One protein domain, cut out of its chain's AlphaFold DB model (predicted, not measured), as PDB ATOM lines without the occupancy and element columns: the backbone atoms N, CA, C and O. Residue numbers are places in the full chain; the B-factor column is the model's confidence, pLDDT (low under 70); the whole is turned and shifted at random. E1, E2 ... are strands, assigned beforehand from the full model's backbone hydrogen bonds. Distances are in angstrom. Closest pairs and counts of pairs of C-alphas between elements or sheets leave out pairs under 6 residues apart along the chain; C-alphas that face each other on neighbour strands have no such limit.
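AT A GLANCE: This is residues 54 to 183 of the 207 residues of an uncharacterized protein of Anopheles melas (UniProt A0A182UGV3). With little regular structure, two antiparallel sheets, E1 E2 E5 E6 and E7 E8 E9 E10, lie partly face to face as a sandwich, with the hairpin E3 and E4 at one end of the long axis. The 130 printed residues hold ten named strands, E1 to E10 in chain order, 46 residues, and no named helix: all strand. The whole is compact, radius of gyration of the C-alphas 14.6 A, spanning 48 by 33 by 27 A.

IN THESE COORDINATES: One sheet has E1, residues 73 to 76, E2, 83 to 87, E5, 108 to 113, 16.7 A long, and E6, 118 to 122. The other has E7, 143 to 146, E8, 152 to 157, E9, 166 to 171, 16.9 A, and E10, 180 to 182. E3 is 91 to 94, E4 102 to 104. C-alpha 73 is at (237.868, 172.005, 95.688), C-alpha 182 at (255.536, 180.918, 91.506).

HOW THE PARTS SIT: In E2 and E5, N 85 and O 110 are 3.0 A apart. Across the sandwich, the closest C-alphas of E1 and E7, Ala 75 and Ala 145, are 5.8 A apart. E7 E8 E9 E10 is a meander, each strand the antiparallel neighbour of the one before; N 155 and O 168 are 2.9 A apart.

THE WHOLE: The printed part has no cut. E6 to E7 is a long link. Residues 96 to 100 and 173 to 183 have pLDDT under 70.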
ATOM      1  N   THR A  54     230.804 177.324  76.283       94.12
ATOM      2  CA  THR A  54     231.006 178.619  75.645       94.12
ATOM      3  C   THR A  54     231.389 178.412  74.181       94.12
ATOM      4  O   THR A  54     232.134 177.488  73.850       94.12
ATOM      5  N   TYR A  55     230.903 179.294  73.311       92.12
ATOM      6  CA  TYR A  55     231.187 179.299  71.876       92.12
ATOM      7  C   TYR A  55     231.745 180.668  71.473       92.12
ATOM      8  O   TYR A  55     231.387 181.677  72.087       92.12
ATOM      9  N   ASN A  56     232.641 180.704  70.486       89.31
ATOM     10  CA  ASN A  56     233.135 181.956  69.907       89.31
ATOM     11  C   ASN A  56     232.136 182.545  68.887       89.31
ATOM     12  O   ASN A  56     231.095 181.952  68.599       89.31
ATOM     13  N   ASP A  57     232.478 183.697  68.304       88.88
ATOM     14  CA  ASP A  57     231.645 184.386  67.304       88.88
ATOM     15  C   ASP A  57     231.425 183.557  66.022       88.88
ATOM     16  O   ASP A  57     230.462 183.768  65.288       88.88
ATOM     17  N   GLN A  58     232.305 182.589  65.757       88.38
ATOM     18  CA  GLN A  58     232.240 181.636  64.649       88.38
ATOM     19  C   GLN A  58     231.463 180.355  65.003       88.38
ATOM     20  O   GLN A  58     231.414 179.428  64.196       88.38
ATOM     21  N   ASN A  59     230.829 180.307  66.181       88.88
ATOM     22  CA  ASN A  59     230.077 179.164  66.702       88.88
ATOM     23  C   ASN A  59     230.927 177.892  66.921       88.88
ATOM     24  O   ASN A  59     230.421 176.769  66.894       88.88
ATOM     25  N   GLU A  60     232.222 178.061  67.166       89.50
ATOM     26  CA  GLU A  60     233.150 177.008  67.573       89.50
ATOM     27  C   GLU A  60     233.192 176.933  69.102       89.50
ATOM     28  O   GLU A  60     233.281 177.950  69.793       89.50
ATOM     29  N   GLN A  61     233.120 175.719  69.643       91.31
ATOM     30  CA  GLN A  61     233.146 175.493  71.083       91.31
ATOM     31  C   GLN A  61     234.536 175.825  71.647       91.31
ATOM     32  O   GLN A  61     235.535 175.279  71.188       91.31
ATOM     33  N   ILE A  62     234.603 176.704  72.652       92.94
ATOM     34  CA  ILE A  62     235.873 177.133  73.267       92.94
ATOM     35  C   ILE A  62     236.150 176.465  74.618       92.94
ATOM     36  O   ILE A  62     237.264 176.554  75.138       92.94
ATOM     37  N   ASP A  63     235.164 175.796  75.211       95.31
ATOM     38  CA  ASP A  63     235.339 175.046  76.451       95.31
ATOM     39  C   ASP A  63     234.445 173.807  76.531       95.31
ATOM     40  O   ASP A  63     233.423 173.706  75.858       95.31
ATOM     41  N   THR A  64     234.835 172.843  77.363       96.69
ATOM     42  CA  THR A  64     233.993 171.701  77.728       96.69
ATOM     43  C   THR A  64     233.822 171.665  79.241       96.69
ATOM     44  O   THR A  64     234.777 171.426  79.986       96.69
ATOM     45  N   LYS A  65     232.577 171.859  79.690       97.75
ATOM     46  CA  LYS A  65     232.187 171.871  81.109       97.75
ATOM     47  C   LYS A  65     231.623 170.534  81.598       97.75
ATOM     48  O   LYS A  65     231.495 170.309  82.800       97.75
ATOM     49  N   SER A  66     231.295 169.610  80.697       98.00
ATOM     50  CA  SER A  66     230.835 168.266  81.073       98.00
ATOM     51  C   SER A  66     231.930 167.490  81.812       98.00
ATOM     52  O   SER A  66     233.064 167.413  81.347       98.00
ATOM     53  N   ASN A  67     231.592 166.872  82.948       98.12
ATOM     54  CA  ASN A  67     232.522 166.152  83.833       98.12
ATOM     55  C   ASN A  67     233.724 166.984  84.334       98.12
ATOM     56  O   ASN A  67     234.746 166.412  84.725       98.12
ATOM     57  N   GLN A  68     233.611 168.316  84.363       97.69
ATOM     58  CA  GLN A  68     234.701 169.218  84.764       97.69
ATOM     59  C   GLN A  68     235.059 169.165  86.258       97.69
ATOM     60  O   GLN A  68     236.086 169.715  86.665       97.69
ATOM     61  N   TRP A  69     234.233 168.493  87.069       98.12
ATOM     62  CA  TRP A  69     234.403 168.362  88.517       98.12
ATOM     63  C   TRP A  69     234.280 169.691  89.278       98.12
ATOM     64  O   TRP A  69     235.052 169.959  90.200       98.12
ATOM     65  N   PHE A  70     233.317 170.540  88.910       98.56
ATOM     66  CA  PHE A  70     233.115 171.806  89.610       98.56
ATOM     67  C   PHE A  70     232.664 171.585  91.058       98.56
ATOM     68  O   PHE A  70     231.669 170.917  91.319       98.56
ATOM     69  N   GLY A  71     233.410 172.149  92.007       97.75
ATOM     70  CA  GLY A  71     233.211 171.905  93.435       97.75
ATOM     71  C   GLY A  71     234.055 170.752  93.985       97.75
ATOM     72  O   GLY A  71     233.849 170.358  95.127       97.75
ATOM     73  N   ALA A  72     235.022 170.219  93.227       98.12
ATOM     74  CA  ALA A  72     236.004 169.271  93.772       98.12
ATOM     75  C   ALA A  72     236.877 169.906  94.860       98.12
ATOM     76  O   ALA A  72     237.238 169.254  95.838       98.12
ATOM     77  N   THR A  73     237.170 171.193  94.697       98.06
ATOM     78  CA  THR A  73     237.868 172.005  95.688       98.06
ATOM     79  C   THR A  73     236.991 173.190  96.036       98.06
ATOM     80  O   THR A  73     236.538 173.902  95.139       98.06
ATOM     81  N   VAL A  74     236.782 173.415  97.330       96.88
ATOM     82  CA  VAL A  74     236.047 174.561  97.867       96.88
ATOM     83  C   VAL A  74     236.829 175.113  99.055       96.88
ATOM     84  O   VAL A  74     237.246 174.350  99.924       96.88
ATOM     85  N   ALA A  75     237.039 176.427  99.105       94.50
ATOM     86  CA  ALA A  75     237.687 177.087 100.238       94.50
ATOM     87  C   ALA A  75     237.066 178.463 100.502       94.50
ATOM     88  O   ALA A  75     236.734 179.185  99.569       94.50
ATOM     89  N   SER A  76     236.930 178.834 101.774       91.25
ATOM     90  CA  SER A  76     236.336 180.105 102.205       91.25
ATOM     91  C   SER A  76     237.300 180.872 103.108       91.25
ATOM     92  O   SER A  76     238.035 180.263 103.885       91.25
ATOM     93  N   ALA A  77     237.273 182.203 103.028       89.12
ATOM     94  CA  ALA A  77     237.967 183.079 103.976       89.12
ATOM     95  C   ALA A  77     237.232 183.232 105.325       89.12
ATOM     96  O   ALA A  77     237.728 183.921 106.214       89.12
ATOM     97  N   GLY A  78     236.067 182.600 105.493       85.06
ATOM     98  CA  GLY A  78     235.265 182.648 106.714       85.06
ATOM     99  C   GLY A  78     233.957 183.419 106.536       85.06
ATOM    100  O   GLY A  78     233.396 183.467 105.441       85.06
ATOM    101  N   ILE A  79     233.458 183.986 107.635       81.44
ATOM    102  CA  ILE A  79     232.171 184.696 107.697       81.44
ATOM    103  C   ILE A  79     232.208 185.907 106.760       81.44
ATOM    104  O   ILE A  79     233.145 186.702 106.828       81.44
ATOM    105  N   ASP A  80     231.217 186.007 105.871       78.81
ATOM    106  CA  ASP A  80     231.071 187.056 104.845       78.81
ATOM    107  C   ASP A  80     232.285 187.238 103.909       78.81
ATOM    108  O   ASP A  80     232.360 188.186 103.120       78.81
ATOM    109  N   GLY A  81     233.245 186.314 103.976       83.56
ATOM    110  CA  GLY A  81     234.470 186.340 103.200       83.56
ATOM    111  C   GLY A  81     234.279 185.800 101.782       83.56
ATOM    112  O   GLY A  81     233.266 185.170 101.466       83.56
ATOM    113  N   PRO A  82     235.264 186.021 100.895       89.50
ATOM    114  CA  PRO A  82     235.264 185.391  99.586       89.50
ATOM    115  C   PRO A  82     235.305 183.862  99.690       89.50
ATOM    116  O   PRO A  82     235.964 183.290 100.564       89.50
ATOM    117  N   LEU A  83     234.637 183.216  98.739       92.69
ATOM    118  CA  LEU A  83     234.554 181.767  98.583       92.69
ATOM    119  C   LEU A  83     235.109 181.392  97.210       92.69
ATOM    120  O   LEU A  83     234.721 181.991  96.216       92.69
ATOM    121  N   VAL A  84     235.976 180.390  97.130       95.44
ATOM    122  CA  VAL A  84     236.444 179.832  95.858       95.44
ATOM    123  C   VAL A  84     235.909 178.421  95.685       95.44
ATOM    124  O   VAL A  84     235.872 177.642  96.638       95.44
ATOM    125  N   ALA A  85     235.538 178.090  94.456       97.62
ATOM    126  CA  ALA A  85     235.218 176.738  94.034       97.62
ATOM    127  C   ALA A  85     235.909 176.437  92.706       97.62
ATOM    128  O   ALA A  85     235.928 177.291  91.823       97.62
ATOM    129  N   CYS A  86     236.473 175.244  92.548       98.31
ATOM    130  CA  CYS A  86     237.249 174.905  91.356       98.31
ATOM    131  C   CYS A  86     236.747 173.659  90.631       98.31
ATOM    132  O   CYS A  86     236.162 172.759  91.236       98.31
ATOM    133  N   ALA A  87     237.024 173.627  89.330       98.50
ATOM    134  CA  ALA A  87     236.784 172.543  88.389       98.50
ATOM    135  C   ALA A  87     238.128 172.107  87.770       98.50
ATOM    136  O   ALA A  87     238.521 172.603  86.712       98.50
ATOM    137  N   PRO A  88     238.877 171.192  88.413       98.06
ATOM    138  CA  PRO A  88     240.219 170.811  87.968       98.06
ATOM    139  C   PRO A  88     240.237 170.021  86.653       98.06
ATOM    140  O   PRO A  88     241.300 169.856  86.059       98.06
ATOM    141  N   ARG A  89     239.086 169.507  86.197       97.81
ATOM    142  CA  ARG A  89     238.943 168.794  84.918       97.81
ATOM    143  C   ARG A  89     238.289 169.644  83.832       97.81
ATOM    144  O   ARG A  89     237.942 169.100  82.790       97.81
ATOM    145  N   TYR A  90     238.100 170.940  84.064       98.06
ATOM    146  CA  TYR A  90     237.650 171.854  83.021       98.06
ATOM    147  C   TYR A  90     238.634 171.850  81.851       98.06
ATOM    148  O   TYR A  90     239.854 171.935  82.043       98.06
ATOM    149  N   VAL A  91     238.082 171.745  80.647       97.12
ATOM    150  CA  VAL A  91     238.842 171.641  79.406       97.12
ATOM    151  C   VAL A  91     238.645 172.909  78.593       97.12
ATOM    152  O   VAL A  91     237.517 173.322  78.332       97.12
ATOM    153  N   PHE A  92     239.752 173.507  78.173       95.06
ATOM    154  CA  PHE A  92     239.766 174.665  77.292       95.06
ATOM    155  C   PHE A  92     240.180 174.250  75.884       95.06
ATOM    156  O   PHE A  92     241.099 173.448  75.713       95.06
ATOM    157  N   HIS A  93     239.486 174.797  74.891       92.12
ATOM    158  CA  HIS A  93     239.734 174.542  73.484       92.12
ATOM    159  C   HIS A  93     240.460 175.764  72.920       92.12
ATOM    160  O   HIS A  93     239.861 176.809  72.657       92.12
ATOM    161  N   GLN A  94     241.780 175.668  72.773       82.12
ATOM    162  CA  GLN A  94     242.555 176.759  72.197       82.12
ATOM    163  C   GLN A  94     242.466 176.693  70.671       82.12
ATOM    164  O   GLN A  94     243.112 175.864  70.022       82.12
ATOM    165  N   LEU A  95     241.673 177.599  70.104       76.56
ATOM    166  CA  LEU A  95     241.493 177.744  68.664       76.56
ATOM    167  C   LEU A  95     242.687 178.500  68.070       76.56
ATOM    168  O   LEU A  95     243.028 179.601  68.505       76.56
ATOM    169  N   GLN A  96     243.366 177.893  67.095       68.44
ATOM    170  CA  GLN A  96     244.484 178.518  66.388       68.44
ATOM    171  C   GLN A  96     244.125 178.826  64.932       68.44
ATOM    172  O   GLN A  96     243.439 178.025  64.298       68.44
ATOM    173  N   PRO A  97     244.701 179.895  64.342       62.19
ATOM    174  CA  PRO A  97     244.461 180.273  62.943       62.19
ATOM    175  C   PRO A  97     244.744 179.156  61.922       62.19
ATOM    176  O   PRO A  97     244.277 179.210  60.792       62.19
ATOM    177  N   ARG A  98     245.535 178.140  62.304       60.28
ATOM    178  CA  ARG A  98     245.940 177.004  61.460       60.28
ATOM    179  C   ARG A  98     245.192 175.692  61.766       60.28
ATOM    180  O   ARG A  98     245.756 174.624  61.557       60.28
ATOM    181  N   LYS A  99     243.942 175.752  62.248       54.81
ATOM    182  CA  LYS A  99     243.000 174.614  62.426       54.81
ATOM    183  C   LYS A  99     243.382 173.498  63.418       54.81
ATOM    184  O   LYS A  99     242.604 172.568  63.587       54.81
ATOM    185  N   ALA A 100     244.528 173.558  64.095       61.56
ATOM    186  CA  ALA A 100     244.828 172.606  65.167       61.56
ATOM    187  C   ALA A 100     244.105 173.023  66.457       61.56
ATOM    188  O   ALA A 100     244.646 173.809  67.244       61.56
ATOM    189  N   GLU A 101     242.884 172.517  66.645       76.62
ATOM    190  CA  GLU A 101     242.160 172.591  67.915       76.62
ATOM    191  C   GLU A 101     242.971 171.870  68.998       76.62
ATOM    192  O   GLU A 101     243.356 170.708  68.845       76.62
ATOM    193  N   ARG A 102     243.287 172.577  70.086       84.81
ATOM    194  CA  ARG A 102     243.942 171.986  71.256       84.81
ATOM    195  C   ARG A 102     242.939 171.870  72.377       84.81
ATOM    196  O   ARG A 102     242.456 172.886  72.859       84.81
ATOM    197  N   VAL A 103     242.680 170.640  72.790       91.75
ATOM    198  CA  VAL A 103     241.738 170.297  73.852       91.75
ATOM    199  C   VAL A 103     242.546 169.976  75.104       91.75
ATOM    200  O   VAL A 103     243.191 168.931  75.192       91.75
ATOM    201  N   GLU A 104     242.576 170.915  76.046       94.19
ATOM    202  CA  GLU A 104     243.558 170.934  77.130       94.19
ATOM    203  C   GLU A 104     242.874 171.014  78.507       94.19
ATOM    204  O   GLU A 104     242.118 171.958  78.756       94.19
ATOM    205  N   PRO A 105     243.099 170.045  79.424       96.31
ATOM    206  CA  PRO A 105     242.544 170.071  80.777       96.31
ATOM    207  C   PRO A 105     243.300 171.081  81.654       96.31
ATOM    208  O   PRO A 105     244.077 170.733  82.548       96.31
ATOM    209  N   VAL A 106     243.079 172.362  81.377       96.88
ATOM    210  CA  VAL A 106     243.740 173.471  82.072       96.88
ATOM    211  C   VAL A 106     243.204 173.681  83.486       96.88
ATOM    212  O   VAL A 106     243.945 174.157  84.343       96.88
ATOM    213  N   GLY A 107     241.954 173.290  83.752       97.44
ATOM    214  CA  GLY A 107     241.257 173.587  85.002       97.44
ATOM    215  C   GLY A 107     240.825 175.054  85.122       97.44
ATOM    216  O   GLY A 107     241.343 175.944  84.445       97.44
ATOM    217  N   THR A 108     239.851 175.312  85.990       96.94
ATOM    218  CA  THR A 108     239.352 176.663  86.288       96.94
ATOM    219  C   THR A 108     238.893 176.765  87.740       96.94
ATOM    220  O   THR A 108     238.565 175.758  88.374       96.94
ATOM    221  N   CYS A 109     238.857 177.981  88.274       96.44
ATOM    222  CA  CYS A 109     238.247 178.303  89.552       96.44
ATOM    223  C   CYS A 109     237.281 179.474  89.391       96.44
ATOM    224  O   CYS A 109     237.468 180.329  88.538       96.44
ATOM    225  N   TYR A 110     236.288 179.549  90.266       95.19
ATOM    226  CA  TYR A 110     235.378 180.676  90.363       95.19
ATOM    227  C   TYR A 110     235.425 181.259  91.769       95.19
ATOM    228  O   TYR A 110     235.389 180.527  92.761       95.19
ATOM    229  N   LEU A 111     235.503 182.582  91.847       92.75
ATOM    230  CA  LEU A 111     235.557 183.344  93.084       92.75
ATOM    231  C   LEU A 111     234.210 184.028  93.317       92.75
ATOM    232  O   LEU A 111     233.798 184.878  92.533       92.75
ATOM    233  N   ALA A 112     233.542 183.672  94.408       91.94
ATOM    234  CA  ALA A 112     232.353 184.347  94.896       91.94
ATOM    235  C   ALA A 112     232.744 185.456  95.880       91.94
ATOM    236  O   ALA A 112     233.488 185.219  96.836       91.94
ATOM    237  N   LYS A 113     232.214 186.660  95.675       86.38
ATOM    238  CA  LYS A 113     232.411 187.842  96.526       86.38
ATOM    239  C   LYS A 113     231.079 188.421  96.972       86.38
ATOM    240  O   LYS A 113     230.023 188.036  96.470       86.38
ATOM    241  N   ASN A 114     231.159 189.379  97.897       84.12
ATOM    242  CA  ASN A 114     230.015 190.133  98.405       84.12
ATOM    243  C   ASN A 114     228.899 189.195  98.877       84.12
ATOM    244  O   ASN A 114     227.770 189.276  98.406       84.12
ATOM    245  N   ASN A 115     229.250 188.256  99.764       83.12
ATOM    246  CA  ASN A 115     228.328 187.249 100.285       83.12
ATOM    247  C   ASN A 115     227.664 186.393  99.181       83.12
ATOM    248  O   ASN A 115     226.445 186.244  99.129       83.12
ATOM    249  N   MET A 116     228.485 185.838  98.278       86.88
ATOM    250  CA  MET A 116     228.062 184.927  97.199       86.88
ATOM    251  C   MET A 116     227.081 185.547  96.186       86.88
ATOM    252  O   MET A 116     226.226 184.849  95.646       86.88
ATOM    253  N   GLN A 117     227.194 186.851  95.933       86.06
ATOM    254  CA  GLN A 117     226.361 187.553  94.946       86.06
ATOM    255  C   GLN A 117     227.098 187.803  93.631       86.06
ATOM    256  O   GLN A 117     226.486 187.790  92.567       86.06
ATOM    257  N   ASN A 118     228.417 187.994  93.702       88.00
ATOM    258  CA  ASN A 118     229.251 188.267  92.538       88.00
ATOM    259  C   ASN A 118     230.178 187.086  92.291       88.00
ATOM    260  O   ASN A 118     230.938 186.723  93.186       88.00
ATOM    261  N   PHE A 119     230.138 186.522  91.088       90.19
ATOM    262  CA  PHE A 119     230.941 185.368  90.697       90.19
ATOM    263  C   PHE A 119     231.893 185.752  89.568       90.19
ATOM    264  O   PHE A 119     231.479 186.337  88.569       90.19
ATOM    265  N   GLU A 120     233.170 185.427  89.733       89.94
ATOM    266  CA  GLU A 120     234.228 185.763  88.780       89.94
ATOM    267  C   GLU A 120     235.024 184.509  88.405       89.94
ATOM    268  O   GLU A 120     235.403 183.734  89.281       89.94
ATOM    269  N   ASP A 121     235.297 184.320  87.113       91.56
ATOM    270  CA  ASP A 121     236.175 183.261  86.596       91.56
ATOM    271  C   ASP A 121     237.649 183.616  86.859       91.56
ATOM    272  O   ASP A 121     238.128 184.689  86.485       91.56
ATOM    273  N   ILE A 122     238.370 182.685  87.482       91.62
ATOM    274  CA  ILE A 122     239.807 182.710  87.738       91.62
ATOM    275  C   ILE A 122     240.441 181.453  87.117       91.62
ATOM    276  O   ILE A 122     240.580 180.407  87.756       91.62
ATOM    277  N   SER A 123     240.884 181.578  85.866       92.75
ATOM    278  CA  SER A 123     241.516 180.504  85.082       92.75
ATOM    279  C   SER A 123     242.986 180.816  84.752       92.75
ATOM    280  O   SER A 123     243.297 181.158  83.610       92.75
ATOM    281  N   PRO A 124     243.930 180.708  85.705       91.00
ATOM    282  CA  PRO A 124     245.309 181.166  85.502       91.00
ATOM    283  C   PRO A 124     246.107 180.340  84.482       91.00
ATOM    284  O   PRO A 124     247.111 180.823  83.969       91.00
ATOM    285  N   CYS A 125     245.665 179.116  84.180       91.75
ATOM    286  CA  CYS A 125     246.279 178.240  83.181       91.75
ATOM    287  C   CYS A 125     245.640 178.331  81.792       91.75
ATOM    288  O   CYS A 125     246.127 177.705  80.853       91.75
ATOM    289  N   ARG A 126     244.585 179.142  81.630       90.69
ATOM    290  CA  ARG A 126     244.003 179.459  80.323       90.69
ATOM    291  C   ARG A 126     244.857 180.536  79.645       90.69
ATOM    292  O   ARG A 126     244.499 181.709  79.619       90.69
ATOM    293  N   THR A 127     246.035 180.135  79.169       88.38
ATOM    294  CA  THR A 127     247.061 181.018  78.589       88.38
ATOM    295  C   THR A 127     247.481 180.549  77.194       88.38
ATOM    296  O   THR A 127     246.992 179.545  76.688       88.38
ATOM    297  N   ALA A 128     248.424 181.253  76.561       85.75
ATOM    298  CA  ALA A 128     249.041 180.795  75.316       85.75
ATOM    299  C   ALA A 128     250.061 179.649  75.516       85.75
ATOM    300  O   ALA A 128     250.575 179.116  74.532       85.75
ATOM    301  N   TYR A 129     250.395 179.284  76.764       87.44
ATOM    302  CA  TYR A 129     251.372 178.240  77.086       87.44
ATOM    303  C   TYR A 129     250.752 176.842  77.030       87.44
ATOM    304  O   TYR A 129     250.479 176.211  78.049       87.44
ATOM    305  N   TRP A 130     250.591 176.349  75.813       88.81
ATOM    306  CA  TRP A 130     249.946 175.078  75.512       88.81
ATOM    307  C   TRP A 130     250.836 173.847  75.762       88.81
ATOM    308  O   TRP A 130     252.064 173.934  75.871       88.81
ATOM    309  N   GLY A 131     250.198 172.678  75.787       89.75
ATOM    310  CA  GLY A 131     250.811 171.358  75.874       89.75
ATOM    311  C   GLY A 131     251.204 170.926  77.289       89.75
ATOM    312  O   GLY A 131     251.433 171.742  78.182       89.75
ATOM    313  N   TYR A 132     251.344 169.610  77.478       90.44
ATOM    314  CA  TYR A 132     251.744 168.997  78.756       90.44
ATOM    315  C   TYR A 132     253.144 169.435  79.228       90.44
ATOM    316  O   TYR A 132     253.436 169.462  80.421       90.44
ATOM    317  N   HIS A 133     254.014 169.830  78.292       89.81
ATOM    318  CA  HIS A 133     255.340 170.379  78.581       89.81
ATOM    319  C   HIS A 133     255.295 171.789  79.205       89.81
ATOM    320  O   HIS A 133     256.322 172.279  79.680       89.81
ATOM    321  N   ARG A 134     254.122 172.447  79.205       91.56
ATOM    322  CA  ARG A 134     253.849 173.747  79.843       91.56
ATOM    323  C   ARG A 134     252.547 173.697  80.648       91.56
ATOM    324  O   ARG A 134     252.532 173.035  81.674       91.56
ATOM    325  N   GLN A 135     251.482 174.406  80.261       91.88
ATOM    326  CA  GLN A 135     250.281 174.577  81.096       91.88
ATOM    327  C   GLN A 135     249.025 173.907  80.522       91.88
ATOM    328  O   GLN A 135     247.980 173.944  81.165       91.88
ATOM    329  N   GLY A 136     249.111 173.230  79.373       91.62
ATOM    330  CA  GLY A 136     247.947 172.582  78.754       91.62
ATOM    331  C   GLY A 136     247.354 171.434  79.580       91.62
ATOM    332  O   GLY A 136     246.176 171.118  79.470       91.62
ATOM    333  N   SER A 137     248.144 170.822  80.464       95.69
ATOM    334  CA  SER A 137     247.669 169.798  81.408       95.69
ATOM    335  C   SER A 137     247.632 170.304  82.848       95.69
ATOM    336  O   SER A 137     247.657 169.509  83.775       95.69
ATOM    337  N   CYS A 138     247.591 171.620  83.049       95.12
ATOM    338  CA  CYS A 138     247.779 172.254  84.350       95.12
ATOM    339  C   CYS A 138     246.842 171.743  85.458       95.12
ATOM    340  O   CYS A 138     247.295 171.561  86.593       95.12
ATOM    341  N   GLN A 139     245.566 171.495  85.140       97.69
ATOM    342  CA  GLN A 139     244.532 171.113  86.108       97.69
ATOM    343  C   GLN A 139     244.460 172.075  87.310       97.69
ATOM    344  O   GLN A 139     244.395 171.655  88.471       97.69
ATOM    345  N   ALA A 140     244.506 173.383  87.032       96.62
ATOM    346  CA  ALA A 140     244.400 174.430  88.041       96.62
ATOM    347  C   ALA A 140     243.139 174.237  88.887       96.62
ATOM    348  O   ALA A 140     242.049 173.988  88.371       96.62
ATOM    349  N   GLY A 141     243.299 174.366  90.203       96.81
ATOM    350  CA  GLY A 141     242.202 174.198  91.149       96.81
ATOM    351  C   GLY A 141     242.060 172.779  91.684       96.81
ATOM    352  O   GLY A 141     241.116 172.501  92.421       96.81
ATOM    353  N   PHE A 142     243.021 171.896  91.388       97.94
ATOM    354  CA  PHE A 142     243.137 170.602  92.069       97.94
ATOM    355  C   PHE A 142     243.313 170.771  93.586       97.94
ATOM    356  O   PHE A 142     242.867 169.947  94.372       97.94
ATOM    357  N   SER A 143     243.939 171.873  93.999       97.50
ATOM    358  CA  SER A 143     243.910 172.370  95.373       97.50
ATOM    359  C   SER A 143     243.788 173.891  95.359       97.50
ATOM    360  O   SER A 143     244.200 174.542  94.397       97.50
ATOM    361  N   ALA A 144     243.210 174.467  96.410       95.62
ATOM    362  CA  ALA A 144     243.074 175.908  96.552       95.62
ATOM    363  C   ALA A 144     242.992 176.299  98.030       95.62
ATOM    364  O   ALA A 144     242.502 175.532  98.858       95.62
ATOM    365  N   ALA A 145     243.469 177.498  98.355       94.56
ATOM    366  CA  ALA A 145     243.384 178.067  99.695       94.56
ATOM    367  C   ALA A 145     243.224 179.587  99.618       94.56
ATOM    368  O   ALA A 145     243.846 180.237  98.780       94.56
ATOM    369  N   ILE A 146     242.426 180.159 100.517       89.69
ATOM    370  CA  ILE A 146     242.262 181.610 100.650       89.69
ATOM    371  C   ILE A 146     242.879 182.042 101.976       89.69
ATOM    372  O   ILE A 146     242.817 181.317 102.969       89.69
ATOM    373  N   THR A 147     243.508 183.213 101.999       88.62
ATOM    374  CA  THR A 147     243.987 183.807 103.246       88.62
ATOM    375  C   THR A 147     242.822 184.226 104.145       88.62
ATOM    376  O   THR A 147     241.766 184.627 103.667       88.62
ATOM    377  N   ASN A 148     243.017 184.183 105.464       83.69
ATOM    378  CA  ASN A 148     241.962 184.527 106.433       83.69
ATOM    379  C   ASN A 148     241.464 185.979 106.311       83.69
ATOM    380  O   ASN A 148     240.347 186.284 106.698       83.69
ATOM    381  N   ASP A 149     242.291 186.891 105.796       84.38
ATOM    382  CA  ASP A 149     241.912 188.281 105.509       84.38
ATOM    383  C   ASP A 149     241.186 188.437 104.155       84.38
ATOM    384  O   ASP A 149     240.819 189.547 103.762       84.38
ATOM    385  N   GLY A 150     241.005 187.334 103.419       82.94
ATOM    386  CA  GLY A 150     240.343 187.288 102.121       82.94
ATOM    387  C   GLY A 150     241.064 188.089 101.039       82.94
ATOM    388  O   GLY A 150     240.431 188.485 100.065       82.94
ATOM    389  N   SER A 151     242.354 188.394 101.212       84.00
ATOM    390  CA  SER A 151     243.104 189.253 100.290       84.00
ATOM    391  C   SER A 151     243.756 188.484  99.144       84.00
ATOM    392  O   SER A 151     243.952 189.056  98.067       84.00
ATOM    393  N   ARG A 152     244.081 187.201  99.349       87.50
ATOM    394  CA  ARG A 152     244.800 186.376  98.374       87.50
ATOM    395  C   ARG A 152     244.232 184.967  98.279       87.50
ATOM    396  O   ARG A 152     243.928 184.329  99.284       87.50
ATOM    397  N   LEU A 153     244.184 184.480  97.047       89.38
ATOM    398  CA  LEU A 153     243.848 183.120  96.664       89.38
ATOM    399  C   LEU A 153     245.115 182.414  96.171       89.38
ATOM    400  O   LEU A 153     245.894 182.984  95.406       89.38
ATOM    401  N   PHE A 154     245.302 181.174  96.599       94.19
ATOM    402  CA  PHE A 154     246.326 180.256  96.119       94.19
ATOM    403  C   PHE A 154     245.654 179.110  95.374       94.19
ATOM    404  O   PHE A 154     244.698 178.534  95.889       94.19
ATOM    405  N   ILE A 155     246.153 178.775  94.186       95.44
ATOM    406  CA  ILE A 155     245.601 177.726  93.322       95.44
ATOM    407  C   ILE A 155     246.727 176.769  92.949       95.44
ATOM    408  O   ILE A 155     247.696 177.189  92.322       95.44
ATOM    409  N   GLY A 156     246.608 175.498  93.318       96.00
ATOM    410  CA  GLY A 156     247.534 174.446  92.911       96.00
ATOM    411  C   GLY A 156     247.204 173.897  91.524       96.00
ATOM    412  O   GLY A 156     246.034 173.749  91.162       96.00
ATOM    413  N   ALA A 157     248.252 173.585  90.771       96.25
ATOM    414  CA  ALA A 157     248.218 173.222  89.359       96.25
ATOM    415  C   ALA A 157     249.204 172.066  89.084       96.25
ATOM    416  O   ALA A 157     250.320 172.301  88.603       96.25
ATOM    417  N   PRO A 158     248.847 170.819  89.445       97.31
ATOM    418  CA  PRO A 158     249.784 169.698  89.495       97.31
ATOM    419  C   PRO A 158     250.301 169.251  88.126       97.31
ATOM    420  O   PRO A 158     251.438 168.806  88.038       97.31
ATOM    421  N   GLY A 159     249.523 169.379  87.049       94.94
ATOM    422  CA  GLY A 159     249.930 168.875  85.730       94.94
ATOM    423  C   GLY A 159     250.703 169.879  84.875       94.94
ATOM    424  O   GLY A 159     250.816 169.727  83.660       94.94
ATOM    425  N   SER A 160     251.251 170.914  85.508       92.94
ATOM    426  CA  SER A 160     252.066 171.922  84.834       92.94
ATOM    427  C   SER A 160     253.512 171.453  84.673       92.94
ATOM    428  O   SER A 160     254.071 170.848  85.585       92.94
ATOM    429  N   TYR A 161     254.118 171.776  83.531       93.12
ATOM    430  CA  TYR A 161     255.511 171.514  83.161       93.12
ATOM    431  C   TYR A 161     255.924 170.056  83.382       93.12
ATOM    432  O   TYR A 161     256.717 169.766  84.272       93.12
ATOM    433  N   TYR A 162     255.398 169.127  82.579       92.69
ATOM    434  CA  TYR A 162     255.644 167.685  82.748       92.69
ATOM    435  C   TYR A 162     255.286 167.188  84.159       92.69
ATOM    436  O   TYR A 162     256.036 166.422  84.761       92.69
ATOM    437  N   TRP A 163     254.150 167.643  84.696       94.81
ATOM    438  CA  TRP A 163     253.680 167.301  86.046       94.81
ATOM    439  C   TRP A 163     254.663 167.631  87.183       94.81
ATOM    440  O   TRP A 163     254.538 167.097  88.282       94.81
ATOM    441  N   GLN A 164     255.619 168.542  86.963       94.12
ATOM    442  CA  GLN A 164     256.400 169.129  88.058       94.12
ATOM    443  C   GLN A 164     255.487 169.863  89.048       94.12
ATOM    444  O   GLN A 164     255.753 169.898  90.248       94.12
ATOM    445  N   GLY A 165     254.398 170.427  88.525       91.19
ATOM    446  CA  GLY A 165     253.419 171.178  89.283       91.19
ATOM    447  C   GLY A 165     253.831 172.629  89.500       91.19
ATOM    448  O   GLY A 165     254.998 173.012  89.441       91.19
ATOM    449  N   MET A 166     252.835 173.470  89.746       91.12
ATOM    450  CA  MET A 166     253.033 174.854  90.162       91.12
ATOM    451  C   MET A 166     251.872 175.317  91.037       91.12
ATOM    452  O   MET A 166     250.893 174.593  91.242       91.12
ATOM    453  N   TYR A 167     251.973 176.541  91.542       91.88
ATOM    454  CA  TYR A 167     250.844 177.223  92.148       91.88
ATOM    455  C   TYR A 167     250.774 178.678  91.686       91.88
ATOM    456  O   TYR A 167     251.786 179.320  91.390       91.88
ATOM    457  N   HIS A 168     249.553 179.196  91.640       89.62
ATOM    458  CA  HIS A 168     249.265 180.587  91.322       89.62
ATOM    459  C   HIS A 168     248.839 181.318  92.578       89.62
ATOM    460  O   HIS A 168     248.118 180.762  93.408       89.62
ATOM    461  N   THR A 169     249.239 182.580  92.689       88.62
ATOM    462  CA  THR A 169     248.656 183.512  93.652       88.62
ATOM    463  C   THR A 169     247.882 184.590  92.912       88.62
ATOM    464  O   THR A 169     248.419 185.275  92.044       88.62
ATOM    465  N   CYS A 170     246.608 184.735  93.254       84.56
ATOM    466  CA  CYS A 170     245.710 185.719  92.671       84.56
ATOM    467  C   CYS A 170     245.223 186.659  93.785       84.56
ATOM    468  O   CYS A 170     244.817 186.179  94.849       84.56
ATOM    469  N   PRO A 171     245.265 187.989  93.600       82.62
ATOM    470  CA  PRO A 171     244.645 188.907  94.547       82.62
ATOM    471  C   PRO A 171     243.120 188.757  94.491       82.62
ATOM    472  O   PRO A 171     242.544 188.674  93.415       82.62
ATOM    473  N   CYS A 172     242.446 188.757  95.638       71.88
ATOM    474  CA  CYS A 172     240.978 188.739  95.689       71.88
ATOM    475  C   CYS A 172     240.372 190.156  95.632       71.88
ATOM    476  O   CYS A 172     239.173 190.304  95.393       71.88
ATOM    477  N   ARG A 173     241.189 191.200  95.858       65.06
ATOM    478  CA  ARG A 173     240.804 192.624  95.829       65.06
ATOM    479  C   ARG A 173     241.495 193.345  94.660       65.06
ATOM    480  O   ARG A 173     242.721 193.322  94.593       65.06
ATOM    481  N   GLY A 174     240.726 194.016  93.794       54.25
ATOM    482  CA  GLY A 174     241.226 194.856  92.686       54.25
ATOM    483  C   GLY A 174     240.662 194.473  91.309       54.25
ATOM    484  O   GLY A 174     240.183 193.368  91.140       54.25
ATOM    485  N   SER A 175     240.708 195.383  90.326       39.50
ATOM    486  CA  SER A 175     240.069 195.212  89.000       39.50
ATOM    487  C   SER A 175     240.922 194.474  87.948       39.50
ATOM    488  O   SER A 175     240.450 194.261  86.835       39.50
ATOM    489  N   SER A 176     242.158 194.084  88.278       41.94
ATOM    490  CA  SER A 176     243.097 193.448  87.339       41.94
ATOM    491  C   SER A 176     243.774 192.242  87.991       41.94
ATOM    492  O   SER A 176     244.733 192.383  88.750       41.94
ATOM    493  N   TYR A 177     243.271 191.042  87.704       50.28
ATOM    494  CA  TYR A 177     243.777 189.783  88.257       50.28
ATOM    495  C   TYR A 177     244.910 189.220  87.398       50.28
ATOM    496  O   TYR A 177     244.748 188.233  86.685       50.28
ATOM    497  N   ALA A 178     246.092 189.830  87.471       58.25
ATOM    498  CA  ALA A 178     247.303 189.143  87.039       58.25
ATOM    499  C   ALA A 178     247.671 188.123  88.125       58.25
ATOM    500  O   ALA A 178     248.357 188.454  89.094       58.25
ATOM    501  N   CYS A 179     247.160 186.895  88.014       64.06
ATOM    502  CA  CYS A 179     247.640 185.803  88.852       64.06
ATOM    503  C   CYS A 179     249.147 185.638  88.613       64.06
ATOM    504  O   CYS A 179     249.585 185.425  87.482       64.06
ATOM    505  N   LEU A 180     249.941 185.756  89.673       68.12
ATOM    506  CA  LEU A 180     251.383 185.557  89.605       68.12
ATOM    507  C   LEU A 180     251.681 184.063  89.731       68.12
ATOM    508  O   LEU A 180     251.107 183.365  90.571       68.12
ATOM    509  N   PHE A 181     252.592 183.585  88.893       62.53
ATOM    510  CA  PHE A 181     253.074 182.210  88.897       62.53
ATOM    511  C   PHE A 181     254.312 182.146  89.787       62.53
ATOM    512  O   PHE A 181     255.244 182.930  89.604       62.53
ATOM    513  N   LEU A 182     254.336 181.218  90.737       52.84
ATOM    514  CA  LEU A 182     255.536 180.918  91.506       52.84
ATOM    515  C   LEU A 182     255.960 179.491  91.165       52.84
ATOM    516  O   LEU A 182     255.309 178.520  91.547       52.84
ATOM    517  N   VAL A 183     257.054 179.374  90.412       45.09
ATOM    518  CA  VAL A 183     257.757 178.101  90.236       45.09
ATOM    519  C   VAL A 183     258.672 177.936  91.450       45.09
ATOM    520  O   VAL A 183     259.399 178.883  91.771       45.09
TER     521      VAL A 183